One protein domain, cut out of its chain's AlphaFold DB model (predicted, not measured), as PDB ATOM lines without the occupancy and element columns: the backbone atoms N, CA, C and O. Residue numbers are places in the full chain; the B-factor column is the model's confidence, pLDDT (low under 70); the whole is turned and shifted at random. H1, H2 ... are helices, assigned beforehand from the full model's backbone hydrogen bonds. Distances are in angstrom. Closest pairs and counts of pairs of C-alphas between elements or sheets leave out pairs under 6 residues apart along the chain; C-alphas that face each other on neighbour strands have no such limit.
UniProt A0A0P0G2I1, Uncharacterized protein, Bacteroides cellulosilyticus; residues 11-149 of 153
ATOM      1  N   LYS A  11     243.782 299.932 299.173       91.19
ATOM      2  CA  LYS A  11     243.743 300.503 297.816       91.19
ATOM      3  C   LYS A  11     242.779 301.696 297.715       91.19
ATOM      4  O   LYS A  11     243.156 302.737 297.183       91.19
ATOM      5  N   ALA A  12     241.575 301.595 298.285       92.00
ATOM      6  CA  ALA A  12     240.600 302.687 298.277       92.00
ATOM      7  C   ALA A  12     241.079 303.888 299.112       92.00
ATOM      8  O   ALA A  12     240.919 305.037 298.705       92.00
ATOM      9  N   TYR A  13     241.717 303.648 300.261       91.19
ATOM     10  CA  TYR A  13     242.279 304.724 301.080       91.19
ATOM     11  C   TYR A  13     243.439 305.451 300.375       91.19
ATOM     12  O   TYR A  13     243.498 306.683 300.381       91.19
ATOM     13  N   LYS A  14     244.326 304.705 299.706       92.88
ATOM     14  CA  LYS A  14     245.391 305.265 298.858       92.88
ATOM     15  C   LYS A  14     244.824 306.064 297.680       92.88
ATOM     16  O   LYS A  14     245.317 307.153 297.406       92.88
ATOM     17  N   ALA A  15     243.752 305.582 297.051       95.12
ATOM     18  CA  ALA A  15     243.037 306.300 295.997       95.12
ATOM     19  C   ALA A  15     242.499 307.663 296.474       95.12
ATOM     20  O   ALA A  15     242.686 308.668 295.791       95.12
ATOM     21  N   PHE A  16     241.914 307.739 297.676       93.62
ATOM     22  CA  PHE A  16     241.505 309.022 298.265       93.62
ATOM     23  C   PHE A  16     242.680 309.968 298.507       93.62
ATOM     24  O   PHE A  16     242.588 311.152 298.187       93.62
ATOM     25  N   LYS A  17     243.799 309.462 299.043       92.06
ATOM     26  CA  LYS A  17     245.017 310.270 299.210       92.06
ATOM     27  C   LYS A  17     245.506 310.827 297.872       92.06
ATOM     28  O   LYS A  17     245.812 312.011 297.791       92.06
ATOM     29  N   ALA A  18     245.514 310.003 296.826       92.81
ATOM     30  CA  ALA A  18     245.896 310.420 295.482       92.81
ATOM     31  C   ALA A  18     244.930 311.460 294.883       92.81
ATOM     32  O   ALA A  18     245.377 312.366 294.183       92.81
ATOM     33  N   LEU A  19     243.623 311.386 295.176       92.75
ATOM     34  CA  LEU A  19     242.668 312.423 294.765       92.75
ATOM     35  C   LEU A  19     242.831 313.743 295.532       92.75
ATOM     36  O   LEU A  19     242.607 314.812 294.958       92.75
ATOM     37  N   ASN A  20     243.255 313.691 296.791       91.00
ATOM     38  CA  ASN A  20     243.464 314.887 297.607       91.00
ATOM     39  C   ASN A  20     244.750 315.647 297.267       91.00
ATOM     40  O   ASN A  20     244.880 316.801 297.674       91.00
ATOM     41  N   ASP A  21     245.672 315.033 296.522       90.62
ATOM     42  CA  ASP A  21     246.865 315.707 296.023       90.62
ATOM     43  C   ASP A  21     246.486 316.925 295.164       90.62
ATOM     44  O   ASP A  21     245.902 316.785 294.086       90.62
ATOM     45  N   GLN A  22     246.829 318.119 295.653       87.25
ATOM     46  CA  GLN A  22     246.583 319.398 294.980       87.25
ATOM     47  C   GLN A  22     247.674 319.740 293.955       87.25
ATOM     48  O   GLN A  22     247.454 320.572 293.074       87.25
ATOM     49  N   TYR A  23     248.829 319.065 294.013       92.00
ATOM     50  CA  TYR A  23     249.995 319.375 293.187       92.00
ATOM     51  C   TYR A  23     249.888 318.812 291.761       92.00
ATOM     52  O   TYR A  23     250.698 319.136 290.892       92.00
ATOM     53  N   TYR A  24     248.878 317.983 291.460       93.19
ATOM     54  CA  TYR A  24     248.711 317.389 290.124       93.19
ATOM     55  C   TYR A  24     248.599 318.444 289.010       93.19
ATOM     56  O   TYR A  24     249.134 318.240 287.923       93.19
ATOM     57  N   LYS A  25     247.962 319.594 289.282       93.81
ATOM     58  CA  LYS A  25     247.837 320.693 288.310       93.81
ATOM     59  C   LYS A  25     249.191 321.320 287.985       93.81
ATOM     60  O   LYS A  25     249.473 321.570 286.819       93.81
ATOM     61  N   GLN A  26     250.034 321.525 288.995       96.31
ATOM     62  CA  GLN A  26     251.383 322.069 288.809       96.31
ATOM     63  C   GLN A  26     252.265 321.080 288.044       96.31
ATOM     64  O   GLN A  26     252.994 321.480 287.144       96.31
ATOM     65  N   ARG A  27     252.135 319.775 288.321       96.19
ATOM     66  CA  ARG A  27     252.826 318.727 287.551       96.19
ATOM     67  C   ARG A  27     252.411 318.725 286.079       96.19
ATOM     68  O   ARG A  27     253.273 318.650 285.212       96.19
ATOM     69  N   ILE A  28     251.117 318.873 285.790       96.81
ATOM     70  CA  ILE A  28     250.618 319.033 284.415       96.81
ATOM     71  C   ILE A  28     251.234 320.273 283.756       96.81
ATOM     72  O   ILE A  28     251.721 320.181 282.635       96.81
ATOM     73  N   GLN A  29     251.243 321.420 284.441       97.44
ATOM     74  CA  GLN A  29     251.816 322.660 283.906       97.44
ATOM     75  C   GLN A  29     253.313 322.530 283.608       97.44
ATOM     76  O   GLN A  29     253.753 322.951 282.542       97.44
ATOM     77  N   ALA A  30     254.077 321.906 284.510       98.00
ATOM     78  CA  ALA A  30     255.497 321.651 284.310       98.00
ATOM     79  C   ALA A  30     255.738 320.803 283.051       98.00
ATOM     80  O   ALA A  30     256.529 321.198 282.200       98.00
ATOM     81  N   LEU A  31     254.993 319.709 282.871       97.31
ATOM     82  CA  LEU A  31     255.097 318.852 281.683       97.31
ATOM     83  C   LEU A  31     254.727 319.598 280.396       97.31
ATOM     84  O   LEU A  31     255.445 319.534 279.404       97.31
ATOM     85  N   VAL A  32     253.646 320.377 280.422       97.56
ATOM     86  CA  VAL A  32     253.231 321.209 279.281       97.56
ATOM     87  C   VAL A  32     254.310 322.225 278.903       97.56
ATOM     88  O   VAL A  32     254.536 322.443 277.716       97.56
ATOM     89  N   SER A  33     254.999 322.823 279.882       97.75
ATOM     90  CA  SER A  33     256.048 323.822 279.629       97.75
ATOM     91  C   SER A  33     257.267 323.265 278.889       97.75
ATOM     92  O   SER A  33     257.953 324.010 278.197       97.75
ATOM     93  N   VAL A  34     257.491 321.951 278.978       97.06
ATOM     94  CA  VAL A  34     258.565 321.235 278.275       97.06
ATOM     95  C   VAL A  34     258.046 320.403 277.095       97.06
ATOM     96  O   VAL A  34     258.758 319.550 276.585       97.06
ATOM     97  N   ASN A  35     256.817 320.663 276.629       96.62
ATOM     98  CA  ASN A  35     256.142 319.947 275.535       96.62
ATOM     99  C   ASN A  35     255.880 318.446 275.787       96.62
ATOM    100  O   ASN A  35     255.583 317.702 274.852       96.62
ATOM    101  N   GLU A  36     255.893 318.003 277.043       95.50
ATOM    102  CA  GLU A  36     255.618 316.619 277.449       95.50
ATOM    103  C   GLU A  36     254.109 316.355 277.595       95.50
ATOM    104  O   GLU A  36     253.574 315.998 278.653       95.50
ATOM    105  N   TYR A  37     253.381 316.568 276.499       96.81
ATOM    106  CA  TYR A  37     251.920 316.528 276.465       96.81
ATOM    107  C   TYR A  37     251.336 315.146 276.781       96.81
ATOM    108  O   TYR A  37     250.305 315.051 277.452       96.81
ATOM    109  N   GLY A  38     251.991 314.071 276.329       95.19
ATOM    110  CA  GLY A  38     251.547 312.700 276.587       95.19
ATOM    111  C   GLY A  38     251.492 312.403 278.085       95.19
ATOM    112  O   GLY A  38     250.456 311.982 278.604       95.19
ATOM    113  N   PHE A  39     252.566 312.721 278.812       95.06
ATOM    114  CA  PHE A  39     252.618 312.548 280.263       95.06
ATOM    115  C   PHE A  39     251.631 313.456 280.999       95.06
ATOM    116  O   PHE A  39     250.997 313.018 281.962       95.06
ATOM    117  N   ALA A  40     251.439 314.694 280.534       96.62
ATOM    118  CA  ALA A  40     250.455 315.604 281.117       96.62
ATOM    119  C   ALA A  40     249.033 315.010 281.069       96.62
ATOM    120  O   ALA A  40     248.290 315.059 282.052       96.62
ATOM    121  N   ILE A  41     248.670 314.374 279.953       96.00
ATOM    122  CA  ILE A  41     247.372 313.712 279.796       96.00
ATOM    123  C   ILE A  41     247.286 312.429 280.630       96.00
ATOM    124  O   ILE A  41     246.224 312.145 281.184       96.00
ATOM    125  N   LEU A  42     248.375 311.666 280.785       95.88
ATOM    126  CA  LEU A  42     248.381 310.485 281.660       95.88
ATOM    127  C   LEU A  42     248.044 310.837 283.117       95.88
ATOM    128  O   LEU A  42     247.373 310.056 283.800       95.88
ATOM    129  N   ILE A  43     248.431 312.028 283.591       96.00
ATOM    130  CA  ILE A  43     248.012 312.523 284.911       96.00
ATOM    131  C   ILE A  43     246.491 312.732 284.946       96.00
ATOM    132  O   ILE A  43     245.840 312.278 285.889       96.00
ATOM    133  N   LEU A  44     245.901 313.370 283.928       96.25
ATOM    134  CA  LEU A  44     244.446 313.561 283.839       96.25
ATOM    135  C   LEU A  44     243.700 312.225 283.782       96.25
ATOM    136  O   LEU A  44     242.737 312.022 284.524       96.25
ATOM    137  N   TRP A  45     244.180 311.289 282.961       96.44
ATOM    138  CA  TRP A  45     243.630 309.941 282.890       96.44
ATOM    139  C   TRP A  45     243.664 309.248 284.258       96.44
ATOM    140  O   TRP A  45     242.654 308.703 284.697       96.44
ATOM    141  N   SER A  46     244.793 309.324 284.967       95.75
ATOM    142  CA  SER A  46     244.937 308.719 286.296       95.75
ATOM    143  C   SER A  46     243.891 309.255 287.277       95.75
ATOM    144  O   SER A  46     243.308 308.492 288.046       95.75
ATOM    145  N   ARG A  47     243.587 310.560 287.225       96.56
ATOM    146  CA  ARG A  47     242.525 311.170 288.042       96.56
ATOM    147  C   ARG A  47     241.146 310.613 287.685       96.56
ATOM    148  O   ARG A  47     240.396 310.258 288.589       96.56
ATOM    149  N   ILE A  48     240.831 310.506 286.394       97.19
ATOM    150  CA  ILE A  48     239.564 309.935 285.905       97.19
ATOM    151  C   ILE A  48     239.417 308.481 286.364       97.19
ATOM    152  O   ILE A  48     238.397 308.118 286.951       97.19
ATOM    153  N   GLU A  49     240.443 307.659 286.155       96.81
ATOM    154  CA  GLU A  49     240.435 306.243 286.518       96.81
ATOM    155  C   GLU A  49     240.236 306.032 288.022       96.81
ATOM    156  O   GLU A  49     239.389 305.228 288.423       96.81
ATOM    157  N   ILE A  50     240.960 306.781 288.860       97.19
ATOM    158  CA  ILE A  50     240.804 306.711 290.317       97.19
ATOM    159  C   ILE A  50     239.368 307.064 290.721       97.19
ATOM    160  O   ILE A  50     238.768 306.346 291.527       97.19
ATOM    161  N   THR A  51     238.801 308.131 290.150       97.38
ATOM    162  CA  THR A  51     237.424 308.550 290.434       97.38
ATOM    163  C   THR A  51     236.414 307.474 290.037       97.38
ATOM    164  O   THR A  51     235.571 307.107 290.854       97.38
ATOM    165  N   LEU A  52     236.521 306.899 288.835       97.25
ATOM    166  CA  LEU A  52     235.623 305.828 288.374       97.25
ATOM    167  C   LEU A  52     235.692 304.595 289.286       97.25
ATOM    168  O   LEU A  52     234.655 304.053 289.676       97.25
ATOM    169  N   LYS A  53     236.901 304.177 289.678       97.06
ATOM    170  CA  LYS A  53     237.108 303.043 290.591       97.06
ATOM    171  C   LYS A  53     236.522 303.305 291.976       97.06
ATOM    172  O   LYS A  53     235.889 302.415 292.541       97.06
ATOM    173  N   LEU A  54     236.671 304.519 292.509       96.81
ATOM    174  CA  LEU A  54     236.057 304.905 293.783       96.81
ATOM    175  C   LEU A  54     234.530 304.906 293.706       96.81
ATOM    176  O   LEU A  54     233.886 304.343 294.587       96.81
ATOM    177  N   LEU A  55     233.943 305.450 292.638       96.69
ATOM    178  CA  LEU A  55     232.490 305.436 292.438       96.69
ATOM    179  C   LEU A  55     231.943 304.006 292.359       96.69
ATOM    180  O   LEU A  55     230.952 303.685 293.019       96.69
ATOM    181  N   ARG A  56     232.622 303.122 291.619       95.94
ATOM    182  CA  ARG A  56     232.262 301.701 291.551       95.94
ATOM    183  C   ARG A  56     232.380 301.017 292.911       95.94
ATOM    184  O   ARG A  56     231.463 300.304 293.322       95.94
ATOM    185  N   TYR A  57     233.484 301.263 293.615       95.25
ATOM    186  CA  TYR A  57     233.715 300.751 294.962       95.25
ATOM    187  C   TYR A  57     232.625 301.222 295.929       95.25
ATOM    188  O   TYR A  57     232.097 300.419 296.694       95.25
ATOM    189  N   TYR A  58     232.213 302.491 295.850       94.56
ATOM    190  CA  TYR A  58     231.124 303.013 296.668       94.56
ATOM    191  C   TYR A  58     229.805 302.312 296.382       94.56
ATOM    192  O   TYR A  58     229.066 301.993 297.310       94.56
ATOM    193  N   GLU A  59     229.478 302.094 295.110       92.56
ATOM    194  CA  GLU A  59     228.217 301.485 294.700       92.56
ATOM    195  C   GLU A  59     228.080 300.063 295.258       92.56
ATOM    196  O   GLU A  59     227.085 299.773 295.929       92.56
ATOM    197  N   LYS A  60     229.105 299.225 295.052       90.38
ATOM    198  CA  LYS A  60     229.090 297.788 295.374       90.38
ATOM    199  C   LYS A  60     229.552 297.454 296.793       90.38
ATOM    200  O   LYS A  60     229.056 296.499 297.395       90.38
ATOM    201  N   MET A  61     230.454 298.255 297.365       86.25
ATOM    202  CA  MET A  61     231.123 297.974 298.646       86.25
ATOM    203  C   MET A  61     231.742 296.570 298.687       86.25
ATOM    204  O   MET A  61     231.552 295.818 299.643       86.25
ATOM    205  N   GLU A  62     232.393 296.184 297.597       85.50
ATOM    206  CA  GLU A  62     233.087 294.902 297.421       85.50
ATOM    207  C   GLU A  62     234.599 295.153 297.425       85.50
ATOM    208  O   GLU A  62     235.082 295.930 298.246       85.50
ATOM    209  N   GLU A  63     235.356 294.516 296.538       88.25
ATOM    210  CA  GLU A  63     236.765 294.811 296.330       88.25
ATOM    211  C   GLU A  63     236.951 296.126 295.553       88.25
ATOM    212  O   GLU A  63     236.113 296.530 294.742       88.25
ATOM    213  N   TYR A  64     238.051 296.833 295.829       91.81
ATOM    214  CA  TYR A  64     238.431 297.997 295.032       91.81
ATOM    215  C   TYR A  64     238.871 297.530 293.633       91.81
ATOM    216  O   TYR A  64     239.806 296.733 293.559       91.81
ATOM    217  N   PRO A  65     238.256 298.013 292.537       93.38
ATOM    218  CA  PRO A  65     238.517 297.451 291.217       93.38
ATOM    219  C   PRO A  65     239.950 297.692 290.737       93.38
ATOM    220  O   PRO A  65     240.432 298.828 290.737       93.38
ATOM    221  N   ASP A  66     240.597 296.645 290.226       91.62
ATOM    222  CA  ASP A  66     241.915 296.761 289.590       91.62
ATOM    223  C   ASP A  66     241.825 297.228 288.131       91.62
ATOM    224  O   ASP A  66     242.711 297.935 287.645       91.62
ATOM    225  N   LYS A  67     240.722 296.913 287.447       91.06
ATOM    226  CA  LYS A  67     240.460 297.255 286.040       91.06
ATOM    227  C   LYS A  67     239.156 298.048 285.899       91.06
ATOM    228  O   LYS A  67     238.436 298.243 286.870       91.06
ATOM    229  N   LEU A  68     238.883 298.529 284.686       92.06
ATOM    230  CA  LEU A  68     237.688 299.301 284.318       92.06
ATOM    231  C   LEU A  68     236.693 298.479 283.469       92.06
ATOM    232  O   LEU A  68     236.023 299.010 282.590       92.06
ATOM    233  N   ASP A  69     236.597 297.171 283.706       90.69
ATOM    234  CA  ASP A  69     235.693 296.251 282.988       90.69
ATOM    235  C   ASP A  69     234.194 296.501 283.256       90.69
ATOM    236  O   ASP A  69     233.336 296.078 282.488       90.69
ATOM    237  N   PHE A  70     233.872 297.244 284.314       90.75
ATOM    238  CA  PHE A  70     232.513 297.657 284.670       90.75
ATOM    239  C   PHE A  70     232.005 298.889 283.901       90.75
ATOM    240  O   PHE A  70     230.856 299.297 284.097       90.75
ATOM    241  N   ILE A  71     232.848 299.529 283.086       92.12
ATOM    242  CA  ILE A  71     232.485 300.749 282.364       92.12
ATOM    243  C   ILE A  71     231.439 300.435 281.296       92.12
ATOM    244  O   ILE A  71     231.667 299.674 280.360       92.12
ATOM    245  N   ASN A  72     230.282 301.075 281.427       89.31
ATOM    246  CA  ASN A  72     229.174 300.946 280.497       89.31
ATOM    247  C   ASN A  72     228.449 302.291 280.391       89.31
ATOM    248  O   ASN A  72     228.219 302.941 281.410       89.31
ATOM    249  N   ARG A  73     228.034 302.682 279.179       88.81
ATOM    250  CA  ARG A  73     227.261 303.917 278.939       88.81
ATOM    251  C   ARG A  73     225.972 303.995 279.770       88.81
ATOM    252  O   ARG A  73     225.543 305.080 280.133       88.81
ATOM    253  N   ASN A  74     225.376 302.847 280.095       90.75
ATOM    254  CA  ASN A  74     224.150 302.745 280.885       90.75
ATOM    255  C   ASN A  74     224.412 302.879 282.395       90.75
ATOM    256  O   ASN A  74     223.466 302.976 283.177       90.75
ATOM    257  N   TRP A  75     225.673 302.864 282.843       94.25
ATOM    258  CA  TRP A  75     225.986 303.127 284.242       94.25
ATOM    259  C   TRP A  75     225.609 304.571 284.566       94.25
ATOM    260  O   TRP A  75     226.085 305.487 283.906       94.25
ATOM    261  N   ARG A  76     224.768 304.787 285.584       91.75
ATOM    262  CA  ARG A  76     224.166 306.098 285.891       91.75
ATOM    263  C   ARG A  76     225.163 307.264 285.890       91.75
ATOM    264  O   ARG A  76     224.858 308.310 285.333       91.75
ATOM    265  N   VAL A  77     226.343 307.067 286.484       92.12
ATOM    266  CA  VAL A  77     227.425 308.071 286.528       92.12
ATOM    267  C   VAL A  77     227.839 308.510 285.121       92.12
ATOM    268  O   VAL A  77     228.034 309.690 284.867       92.12
ATOM    269  N   LEU A  78     227.961 307.552 284.205       94.56
ATOM    270  CA  LEU A  78     228.430 307.755 282.839       94.56
ATOM    271  C   LEU A  78     227.321 308.144 281.867       94.56
ATOM    272  O   LEU A  78     227.577 308.881 280.916       94.56
ATOM    273  N   SER A  79     226.098 307.681 282.120       93.69
ATOM    274  CA  SER A  79     224.921 308.023 281.326       93.69
ATOM    275  C   SER A  79     224.719 309.536 281.291       93.69
ATOM    276  O   SER A  79     224.521 310.099 280.218       93.69
ATOM    277  N   ASN A  80     224.867 310.214 282.434       89.06
ATOM    278  CA  ASN A  80     224.765 311.673 282.502       89.06
ATOM    279  C   ASN A  80     225.805 312.352 281.601       89.06
ATOM    280  O   ASN A  80     225.452 313.179 280.765       89.06
ATOM    281  N   THR A  81     227.076 311.954 281.706       92.81
ATOM    282  CA  THR A  81     228.152 312.511 280.877       92.81
ATOM    283  C   THR A  81     227.913 312.261 279.385       92.81
ATOM    284  O   THR A  81     228.122 313.164 278.579       92.81
ATOM    285  N   TYR A  82     227.442 311.065 279.012       94.75
ATOM    286  CA  TYR A  82     227.134 310.718 277.623       94.75
ATOM    287  C   TYR A  82     226.012 311.581 277.046       94.75
ATOM    288  O   TYR A  82     226.185 312.144 275.972       94.75
ATOM    289  N   HIS A  83     224.884 311.715 277.745       93.69
ATOM    290  CA  HIS A  83     223.749 312.488 277.235       93.69
ATOM    291  C   HIS A  83     224.042 313.991 277.193       93.69
ATOM    292  O   HIS A  83     223.568 314.675 276.290       93.69
ATOM    293  N   SER A  84     224.837 314.512 278.134       93.62
ATOM    294  CA  SER A  84     225.201 315.930 278.148       93.62
ATOM    295  C   SER A  84     226.269 316.291 277.112       93.62
ATOM    296  O   SER A  84     226.209 317.378 276.543       93.62
ATOM    297  N   ASN A  85     227.250 315.418 276.859       95.31
ATOM    298  CA  ASN A  85     228.265 315.645 275.830       95.31
ATOM    299  C   ASN A  85     228.813 314.315 275.266       95.31
ATOM    300  O   ASN A  85     229.852 313.816 275.724       95.31
ATOM    301  N   PRO A  86     228.155 313.744 274.237       94.62
ATOM    302  CA  PRO A  86     228.549 312.463 273.655       94.62
ATOM    303  C   PRO A  86     229.968 312.481 273.081       94.62
ATOM    304  O   PRO A  86     230.693 311.491 273.188       94.62
ATOM    305  N   SER A  87     230.392 313.607 272.499       95.50
ATOM    306  CA  SER A  87     231.719 313.745 271.896       95.50
ATOM    307  C   SER A  87     232.827 313.640 272.942       95.50
ATOM    308  O   SER A  87     233.788 312.900 272.737       95.50
ATOM    309  N   TYR A  88     232.685 314.309 274.089       96.00
ATOM    310  CA  TYR A  88     233.665 314.215 275.176       96.00
ATOM    311  C   TYR A  88     233.636 312.855 275.863       96.00
ATOM    312  O   TYR A  88     234.692 312.305 276.169       96.00
ATOM    313  N   TYR A  89     232.452 312.270 276.045       95.88
ATOM    314  CA  TYR A  89     232.346 310.894 276.519       95.88
ATOM    315  C   TYR A  89     233.140 309.936 275.616       95.88
ATOM    316  O   TYR A  89     233.982 309.170 276.094       95.88
ATOM    317  N   ASN A  90     232.918 310.025 274.304       95.25
ATOM    318  CA  ASN A  90     233.561 309.158 273.328       95.25
ATOM    319  C   ASN A  90     235.077 309.369 273.262       95.25
ATOM    320  O   ASN A  90     235.829 308.395 273.198       95.25
ATOM    321  N   LEU A  91     235.530 310.623 273.340       96.62
ATOM    322  CA  LEU A  91     236.951 310.958 273.323       96.62
ATOM    323  C   LEU A  91     237.694 310.461 274.571       96.62
ATOM    324  O   LEU A  91     238.895 310.236 274.504       96.62
ATOM    325  N   ILE A  92     237.011 310.249 275.699       96.69
ATOM    326  CA  ILE A  92     237.655 309.796 276.938       96.69
ATOM    327  C   ILE A  92     237.573 308.281 277.122       96.69
ATOM    328  O   ILE A  92     238.601 307.643 277.357       96.69
ATOM    329  N   ILE A  93     236.373 307.701 277.036       93.12
ATOM    330  CA  ILE A  93     236.104 306.364 277.588       93.12
ATOM    331  C   ILE A  93     235.545 305.361 276.567       93.12
ATOM    332  O   ILE A  93     235.372 304.187 276.891       93.12
ATOM    333  N   GLN A  94     235.241 305.764 275.330       89.06
ATOM    334  CA  GLN A  94     234.765 304.797 274.337       89.06
ATOM    335  C   GLN A  94     235.899 303.857 273.915       89.06
ATOM    336  O   GLN A  94     237.056 304.253 273.798       89.06
ATOM    337  N   ASN A  95     235.570 302.594 273.656       81.94
ATOM    338  CA  ASN A  95     236.521 301.582 273.200       81.94
ATOM    339  C   ASN A  95     236.886 301.775 271.710       81.94
ATOM    340  O   ASN A  95     236.597 300.921 270.877       81.94
ATOM    341  N   ASN A  96     237.468 302.923 271.364       84.94
ATOM    342  CA  ASN A  96     237.962 303.256 270.029       84.94
ATOM    343  C   ASN A  96     239.442 303.683 270.114       84.94
ATOM    344  O   ASN A  96     239.896 304.138 271.158       84.94
ATOM    345  N   GLN A  97     240.212 303.534 269.031       83.38
ATOM    346  CA  GLN A  97     241.670 303.779 269.036       83.38
ATOM    347  C   GLN A  97     242.080 305.238 269.287       83.38
ATOM    348  O   GLN A  97     243.248 305.505 269.565       83.38
ATOM    349  N   LYS A  98     241.139 306.177 269.152       86.75
ATOM    350  CA  LYS A  98     241.356 307.614 269.339       86.75
ATOM    351  C   LYS A  98     240.871 308.102 270.705       86.75
ATOM    352  O   LYS A  98     240.941 309.295 270.973       86.75
ATOM    353  N   SER A  99     240.342 307.224 271.553       93.88
ATOM    354  CA  SER A  99     239.914 307.610 272.887       93.88
ATOM    355  C   SER A  99     241.108 307.668 273.817       93.88
ATOM    356  O   SER A  99     242.093 306.948 273.642       93.88
ATOM    357  N   LEU A 100     241.000 308.473 274.866       94.62
ATOM    358  CA  LEU A 100     242.050 308.583 275.853       94.62
ATOM    359  C   LEU A 100     242.339 307.238 276.534       94.62
ATOM    360  O   LEU A 100     243.501 306.915 276.774       94.62
ATOM    361  N   TRP A 101     241.311 306.419 276.777       94.19
ATOM    362  CA  TRP A 101     241.501 305.067 277.298       94.19
ATOM    363  C   TRP A 101     242.463 304.257 276.412       94.19
ATOM    364  O   TRP A 101     243.386 303.644 276.930       94.19
ATOM    365  N   LYS A 102     242.336 304.273 275.083       92.06
ATOM    366  CA  LYS A 102     243.286 303.537 274.225       92.06
ATOM    367  C   LYS A 102     244.611 304.258 274.038       92.06
ATOM    368  O   LYS A 102     245.666 303.624 274.063       92.06
ATOM    369  N   THR A 103     244.574 305.575 273.902       92.06
ATOM    370  CA  THR A 103     245.764 306.406 273.715       92.06
ATOM    371  C   THR A 103     246.719 306.302 274.904       92.06
ATOM    372  O   THR A 103     247.925 306.244 274.687       92.06
ATOM    373  N   ARG A 104     246.229 306.176 276.148       91.25
ATOM    374  CA  ARG A 104     247.094 306.021 277.334       91.25
ATOM    375  C   ARG A 104     248.023 304.803 277.224       91.25
ATOM    376  O   ARG A 104     249.196 304.906 277.565       91.25
ATOM    377  N   ASP A 105     247.506 303.676 276.721       89.44
ATOM    378  CA  ASP A 105     248.244 302.416 276.636       89.44
ATOM    379  C   ASP A 105     249.342 302.576 275.572       89.44
ATOM    380  O   ASP A 105     250.474 302.139 275.756       89.44
ATOM    381  N   ARG A 106     249.037 303.303 274.489       89.38
ATOM    382  CA  ARG A 106     250.000 303.646 273.437       89.38
ATOM    383  C   ARG A 106     251.064 304.636 273.912       89.38
ATOM    384  O   ARG A 106     252.219 304.481 273.533       89.38
ATOM    385  N   ILE A 107     250.719 305.625 274.738       88.44
ATOM    386  CA  ILE A 107     251.711 306.541 275.327       88.44
ATOM    387  C   ILE A 107     252.659 305.742 276.231       88.44
ATOM    388  O   ILE A 107     253.872 305.844 276.086       88.44
ATOM    389  N   ALA A 108     252.111 304.912 277.123       85.56
ATOM    390  CA  ALA A 108     252.894 304.181 278.116       85.56
ATOM    391  C   ALA A 108     253.766 303.061 277.522       85.56
ATOM    392  O   ALA A 108     254.864 302.825 278.017       85.56
ATOM    393  N   HIS A 109     253.288 302.363 276.486       85.62
ATOM    394  CA  HIS A 109     253.959 301.170 275.952       85.62
ATOM    395  C   HIS A 109     254.581 301.351 274.566       85.62
ATOM    396  O   HIS A 109     255.478 300.592 274.213       85.62
ATOM    397  N   ALA A 110     254.121 302.326 273.778       84.94
ATOM    398  CA  ALA A 110     254.604 302.568 272.416       84.94
ATOM    399  C   ALA A 110     255.228 303.963 272.233       84.94
ATOM    400  O   ALA A 110     255.526 304.335 271.100       84.94
ATOM    401  N   ALA A 111     255.405 304.723 273.323       81.88
ATOM    402  CA  ALA A 111     256.049 306.039 273.347       81.88
ATOM    403  C   ALA A 111     255.534 307.004 272.261       81.88
ATOM    404  O   ALA A 111     256.301 307.767 271.677       81.88
ATOM    405  N   ILE A 112     254.229 306.956 271.961       87.50
ATOM    406  CA  ILE A 112     253.654 307.853 270.956       87.50
ATOM    407  C   ILE A 112     253.740 309.305 271.430       87.50
ATOM    408  O   ILE A 112     253.431 309.622 272.582       87.50
ATOM    409  N   THR A 113     254.105 310.197 270.517       88.62
ATOM    410  CA  THR A 113     254.088 311.636 270.774       88.62
ATOM    411  C   THR A 113     252.668 312.164 270.629       88.62
ATOM    412  O   THR A 113     251.969 311.828 269.675       88.62
ATOM    413  N   ILE A 114     252.251 313.012 271.568       94.56
ATOM    414  CA  ILE A 114     250.994 313.756 271.489       94.56
ATOM    415  C   ILE A 114     251.310 315.189 271.081       94.56
ATOM    416  O   ILE A 114     252.140 315.848 271.704       94.56
ATOM    417  N   THR A 115     250.642 315.679 270.043       95.81
ATOM    418  CA  THR A 115     250.769 317.071 269.606       95.81
ATOM    419  C   THR A 115     250.067 318.026 270.575       95.81
ATOM    420  O   THR A 115     249.172 317.648 271.334       95.81
ATOM    421  N   LYS A 116     250.427 319.313 270.524       97.31
ATOM    422  CA  LYS A 116     249.769 320.358 271.325       97.31
ATOM    423  C   LYS A 116     248.264 320.469 271.033       97.31
ATOM    424  O   LYS A 116     247.482 320.752 271.940       97.31
ATOM    425  N   GLU A 117     247.861 320.254 269.783       96.88
ATOM    426  CA  GLU A 117     246.455 320.283 269.371       96.88
ATOM    427  C   GLU A 117     245.678 319.099 269.962       96.88
ATOM    428  O   GLU A 117     244.659 319.294 270.627       96.88
ATOM    429  N   GLU A 118     246.200 317.879 269.807       95.69
ATOM    430  CA  GLU A 118     245.621 316.682 270.428       95.69
ATOM    431  C   GLU A 118     245.532 316.835 271.947       95.69
ATOM    432  O   GLU A 118     244.508 316.501 272.547       95.69
ATOM    433  N   TYR A 119     246.566 317.406 272.569       97.00
ATOM    434  CA  TYR A 119     246.551 317.750 273.983       97.00
ATOM    435  C   TYR A 119     245.407 318.686 274.352       97.00
ATOM    436  O   TYR A 119     244.692 318.405 275.311       97.00
ATOM    437  N   GLY A 120     245.208 319.769 273.599       97.12
ATOM    438  CA  GLY A 120     244.099 320.696 273.820       97.12
ATOM    439  C   GLY A 120     242.747 319.981 273.795       97.12
ATOM    440  O   GLY A 120     241.944 320.145 274.715       97.12
ATOM    441  N   ASN A 121     242.545 319.112 272.802       96.19
ATOM    442  CA  ASN A 121     241.314 318.341 272.637       96.19
ATOM    443  C   ASN A 121     241.083 317.359 273.795       96.19
ATOM    444  O   ASN A 121     240.009 317.356 274.405       96.19
ATOM    445  N   TYR A 122     242.095 316.560 274.151       97.06
ATOM    446  CA  TYR A 122     241.990 315.621 275.270       97.06
ATOM    447  C   TYR A 122     241.815 316.334 276.604       97.06
ATOM    448  O   TYR A 122     240.998 315.901 277.410       97.06
ATOM    449  N   LYS A 123     242.555 317.418 276.850       97.38
ATOM    450  CA  LYS A 123     242.485 318.170 278.104       97.38
ATOM    451  C   LYS A 123     241.080 318.722 278.332       97.38
ATOM    452  O   LYS A 123     240.534 318.529 279.414       97.38
ATOM    453  N   LEU A 124     240.491 319.376 277.328       97.06
ATOM    454  CA  LEU A 124     239.138 319.933 277.428       97.06
ATOM    455  C   LEU A 124     238.104 318.845 277.744       97.06
ATOM    456  O   LEU A 124     237.311 318.994 278.675       97.06
ATOM    457  N   ALA A 125     238.157 317.725 277.021       97.25
ATOM    458  CA  ALA A 125     237.258 316.605 277.265       97.25
ATOM    459  C   ALA A 125     237.489 315.958 278.639       97.25
ATOM    460  O   ALA A 125     236.526 315.628 279.327       97.25
ATOM    461  N   ALA A 126     238.745 315.810 279.066       97.50
ATOM    462  CA  ALA A 126     239.106 315.202 280.341       97.50
ATOM    463  C   ALA A 126     238.679 316.071 281.528       97.50
ATOM    464  O   ALA A 126     238.135 315.536 282.492       97.50
ATOM    465  N   ASP A 127     238.868 317.390 281.453       96.75
ATOM    466  CA  ASP A 127     238.432 318.331 282.488       96.75
ATOM    467  C   ASP A 127     236.904 318.300 282.648       96.75
ATOM    468  O   ASP A 127     236.398 318.191 283.769       96.75
ATOM    469  N   TYR A 128     236.163 318.319 281.534       96.75
ATOM    470  CA  TYR A 128     234.706 318.186 281.555       96.75
ATOM    471  C   TYR A 128     234.265 316.839 282.136       96.75
ATOM    472  O   TYR A 128     233.432 316.790 283.043       96.75
ATOM    473  N   PHE A 129     234.836 315.739 281.635       97.19
ATOM    474  CA  PHE A 129     234.482 314.386 282.052       97.19
ATOM    475  C   PHE A 129     234.760 314.190 283.542       97.19
ATOM    476  O   PHE A 129     233.888 313.726 284.274       97.19
ATOM    477  N   LEU A 130     235.944 314.603 284.009       96.50
ATOM    478  CA  LEU A 130     236.333 314.531 285.412       96.50
ATOM    479  C   LEU A 130     235.405 315.371 286.290       96.50
ATOM    480  O   LEU A 130     234.983 314.886 287.338       96.50
ATOM    481  N   SER A 131     235.061 316.592 285.871       95.75
ATOM    482  CA  SER A 131     234.101 317.443 286.584       95.75
ATOM    483  C   SER A 131     232.740 316.752 286.717       95.75
ATOM    484  O   SER A 131     232.224 316.624 287.827       95.75
ATOM    485  N   SER A 132     232.214 316.204 285.616       95.94
ATOM    486  CA  SER A 132     230.927 315.502 285.575       95.94
ATOM    487  C   SER A 132     230.889 314.302 286.527       95.94
ATOM    488  O   SER A 132     230.003 314.214 287.375       95.94
ATOM    489  N   ILE A 133     231.879 313.403 286.467       96.12
ATOM    490  CA  ILE A 133     231.874 312.207 287.324       96.12
ATOM    491  C   ILE A 133     232.184 312.530 288.794       96.12
ATOM    492  O   ILE A 133     231.696 311.841 289.691       96.12
ATOM    493  N   SER A 134     232.965 313.582 289.067       95.50
ATOM    494  CA  SER A 134     233.359 313.949 290.436       95.50
ATOM    495  C   SER A 134     232.183 314.450 291.271       95.50
ATOM    496  O   SER A 134     232.210 314.294 292.488       95.50
ATOM    497  N   GLN A 135     231.120 314.963 290.645       95.06
ATOM    498  CA  GLN A 135     229.878 315.350 291.332       95.06
ATOM    499  C   GLN A 135     229.208 314.178 292.065       95.06
ATOM    500  O   GLN A 135     228.428 314.382 292.992       95.06
ATOM    501  N   HIS A 136     229.512 312.939 291.673       95.06
ATOM    502  CA  HIS A 136     228.967 311.741 292.302       95.06
ATOM    503  C   HIS A 136     229.827 311.212 293.462       95.06
ATOM    504  O   HIS A 136     229.387 310.306 294.181       95.06
ATOM    505  N   LEU A 137     231.044 311.740 293.663       95.12
ATOM    506  CA  LEU A 137     231.928 311.294 294.738       95.12
ATOM    507  C   LEU A 137     231.352 311.672 296.099       95.12
ATOM    508  O   LEU A 137     230.948 312.805 296.335       95.12
ATOM    509  N   GLN A 138     231.361 310.708 297.014       94.88
ATOM    510  CA  GLN A 138     231.018 310.951 298.409       94.88
ATOM    511  C   GLN A 138     232.290 311.213 299.233       94.88
ATOM    512  O   GLN A 138     233.355 310.674 298.908       94.88
ATOM    513  N   PRO A 139     232.204 311.989 300.321       93.31
ATOM    514  CA  PRO A 139     233.285 312.124 301.288       93.31
ATOM    515  C   PRO A 139     233.768 310.771 301.831       93.31
ATOM    516  O   PRO A 139     232.998 309.824 301.991       93.31
ATOM    517  N   LEU A 140     235.046 310.693 302.219       92.06
ATOM    518  CA  LEU A 140     235.658 309.485 302.794       92.06
ATOM    519  C   LEU A 140     234.854 308.899 303.974       92.06
ATOM    520  O   LEU A 140     234.795 307.680 304.152       92.06
ATOM    521  N   ASN A 141     234.237 309.758 304.789       91.00
ATOM    522  CA  ASN A 141     233.440 309.333 305.940       91.00
ATOM    523  C   ASN A 141     232.185 308.552 305.528       91.00
ATOM    524  O   ASN A 141     231.839 307.579 306.197       91.00
ATOM    525  N   ASP A 142     231.574 308.883 304.391       93.31
ATOM    526  CA  ASP A 142     230.393 308.176 303.892       93.31
ATOM    527  C   ASP A 142     230.746 306.781 303.381       93.31
ATOM    528  O   ASP A 142     229.999 305.825 303.613       93.31
ATOM    529  N   TYR A 143     231.930 306.618 302.780       93.56
ATOM    530  CA  TYR A 143     232.459 305.300 302.419       93.56
ATOM    531  C   TYR A 143     232.629 304.425 303.663       93.56
ATOM    532  O   TYR A 143     232.135 303.295 303.697       93.56
ATOM    533  N   LYS A 144     233.266 304.956 304.717       91.44
ATOM    534  CA  LYS A 144     233.434 304.245 305.998       91.44
ATOM    535  C   LYS A 144     232.079 303.881 306.613       91.44
ATOM    536  O   LYS A 144     231.875 302.744 307.042       91.44
ATOM    537  N   ALA A 145     231.135 304.821 306.624       90.69
ATOM    538  CA  ALA A 145     229.803 304.625 307.185       90.69
ATOM    539  C   ALA A 145     228.985 303.576 306.416       90.69
ATOM    540  O   ALA A 145     228.264 302.780 307.020       90.69
ATOM    541  N   LYS A 146     229.068 303.549 305.084       92.44
ATOM    542  CA  LYS A 146     228.358 302.556 304.268       92.44
ATOM    543  C   LYS A 146     229.014 301.166 304.356       92.44
ATOM    544  O   LYS A 146     228.280 300.187 304.476       92.44
ATOM    545  N   MET A 147     230.345 301.063 304.430       88.12
ATOM    546  CA  MET A 147     231.025 299.781 304.687       88.12
ATOM    547  C   MET A 147     230.635 299.190 306.051       88.12
ATOM    548  O   MET A 147     230.338 298.004 306.165       88.12
ATOM    549  N   ASN A 148     230.539 300.034 307.080       86.69
ATOM    550  CA  ASN A 148     230.034 299.630 308.393       86.69
ATOM    551  C   ASN A 148     228.635 299.031 308.344       86.69
ATOM    552  O   ASN A 148     228.384 297.988 308.941       86.69
ATOM    553  N   ARG A 149     227.721 299.691 307.628       86.75
ATOM    554  CA  ARG A 149     226.344 299.216 307.471       86.75
ATOM    555  C   ARG A 149     226.278 297.864 306.760       86.75
ATOM    556  O   ARG A 149     225.454 297.048 307.142       86.75
TER     557      ARG A 149
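What this domain is: This is residues 11 to 149 of the 153 residues of an uncharacterized protein of Bacteroides cellulosilyticus (UniProt A0A0P0G2I1). The long helix H3 runs through the core with H7 side by side with it, H1 and H2 pack on H3 at one side, and H4, H5 and H6 cover the other side, H4 and H5 on H7 and H6 on H3. H8 lies at one end of the long axis. The printed part has 139 residues with eight named helices, H1 to H8 in chain order, and no named strand: all helix. It is compact, with a radius of gyration of the C-alphas of 15.3 A, and elongated, spanning 48 by 31 by 26 A.

Where its parts are: H1, residues 11 to 20, begins at C-alpha 11 (243.743, 300.503, 297.816). H2 is residues 24 to 33. H3, residues 37 to 60, is 35.1 A long. H4 is residues 76 to 84, H5 86 to 93 and H6 100 to 110. H7, residues 116 to 134, is 26.0 A long. H8, residues 140 to 149, ends at C-alpha 149 (226.344, 299.216, 307.471).

How they stand to each other: The hub H3 touches H1, closest C-alphas Ala 15 and Ile 50, 6.1 A. H2 and H3 form a helical hairpin, Ile 28 to Ala 40 closest at 4.8 A between C-alphas. H3 and H7 touch at a shallow tilt of 18 degrees, the same way, closest C-alphas Ile 48 and Leu 130, 5.6 A. H5 touches H7 about perpendicular, at 87 degrees, closest C-alphas Tyr 88 and Ala 125, 4.8 A. Every O i to N i+4 pair is within hydrogen-bond range in H1, H2, H3, H5, H7 and H8, against 4 of 5 in H4 and 6 of 7 in H6.

The domain as a whole: The farthest C-alphas, Val 34 and Arg 149, are 48.7 A apart. The printed part has no cut. The link H3 to H4, residues 61 to 75, is long. No printed residue is under 70 in pLDDT.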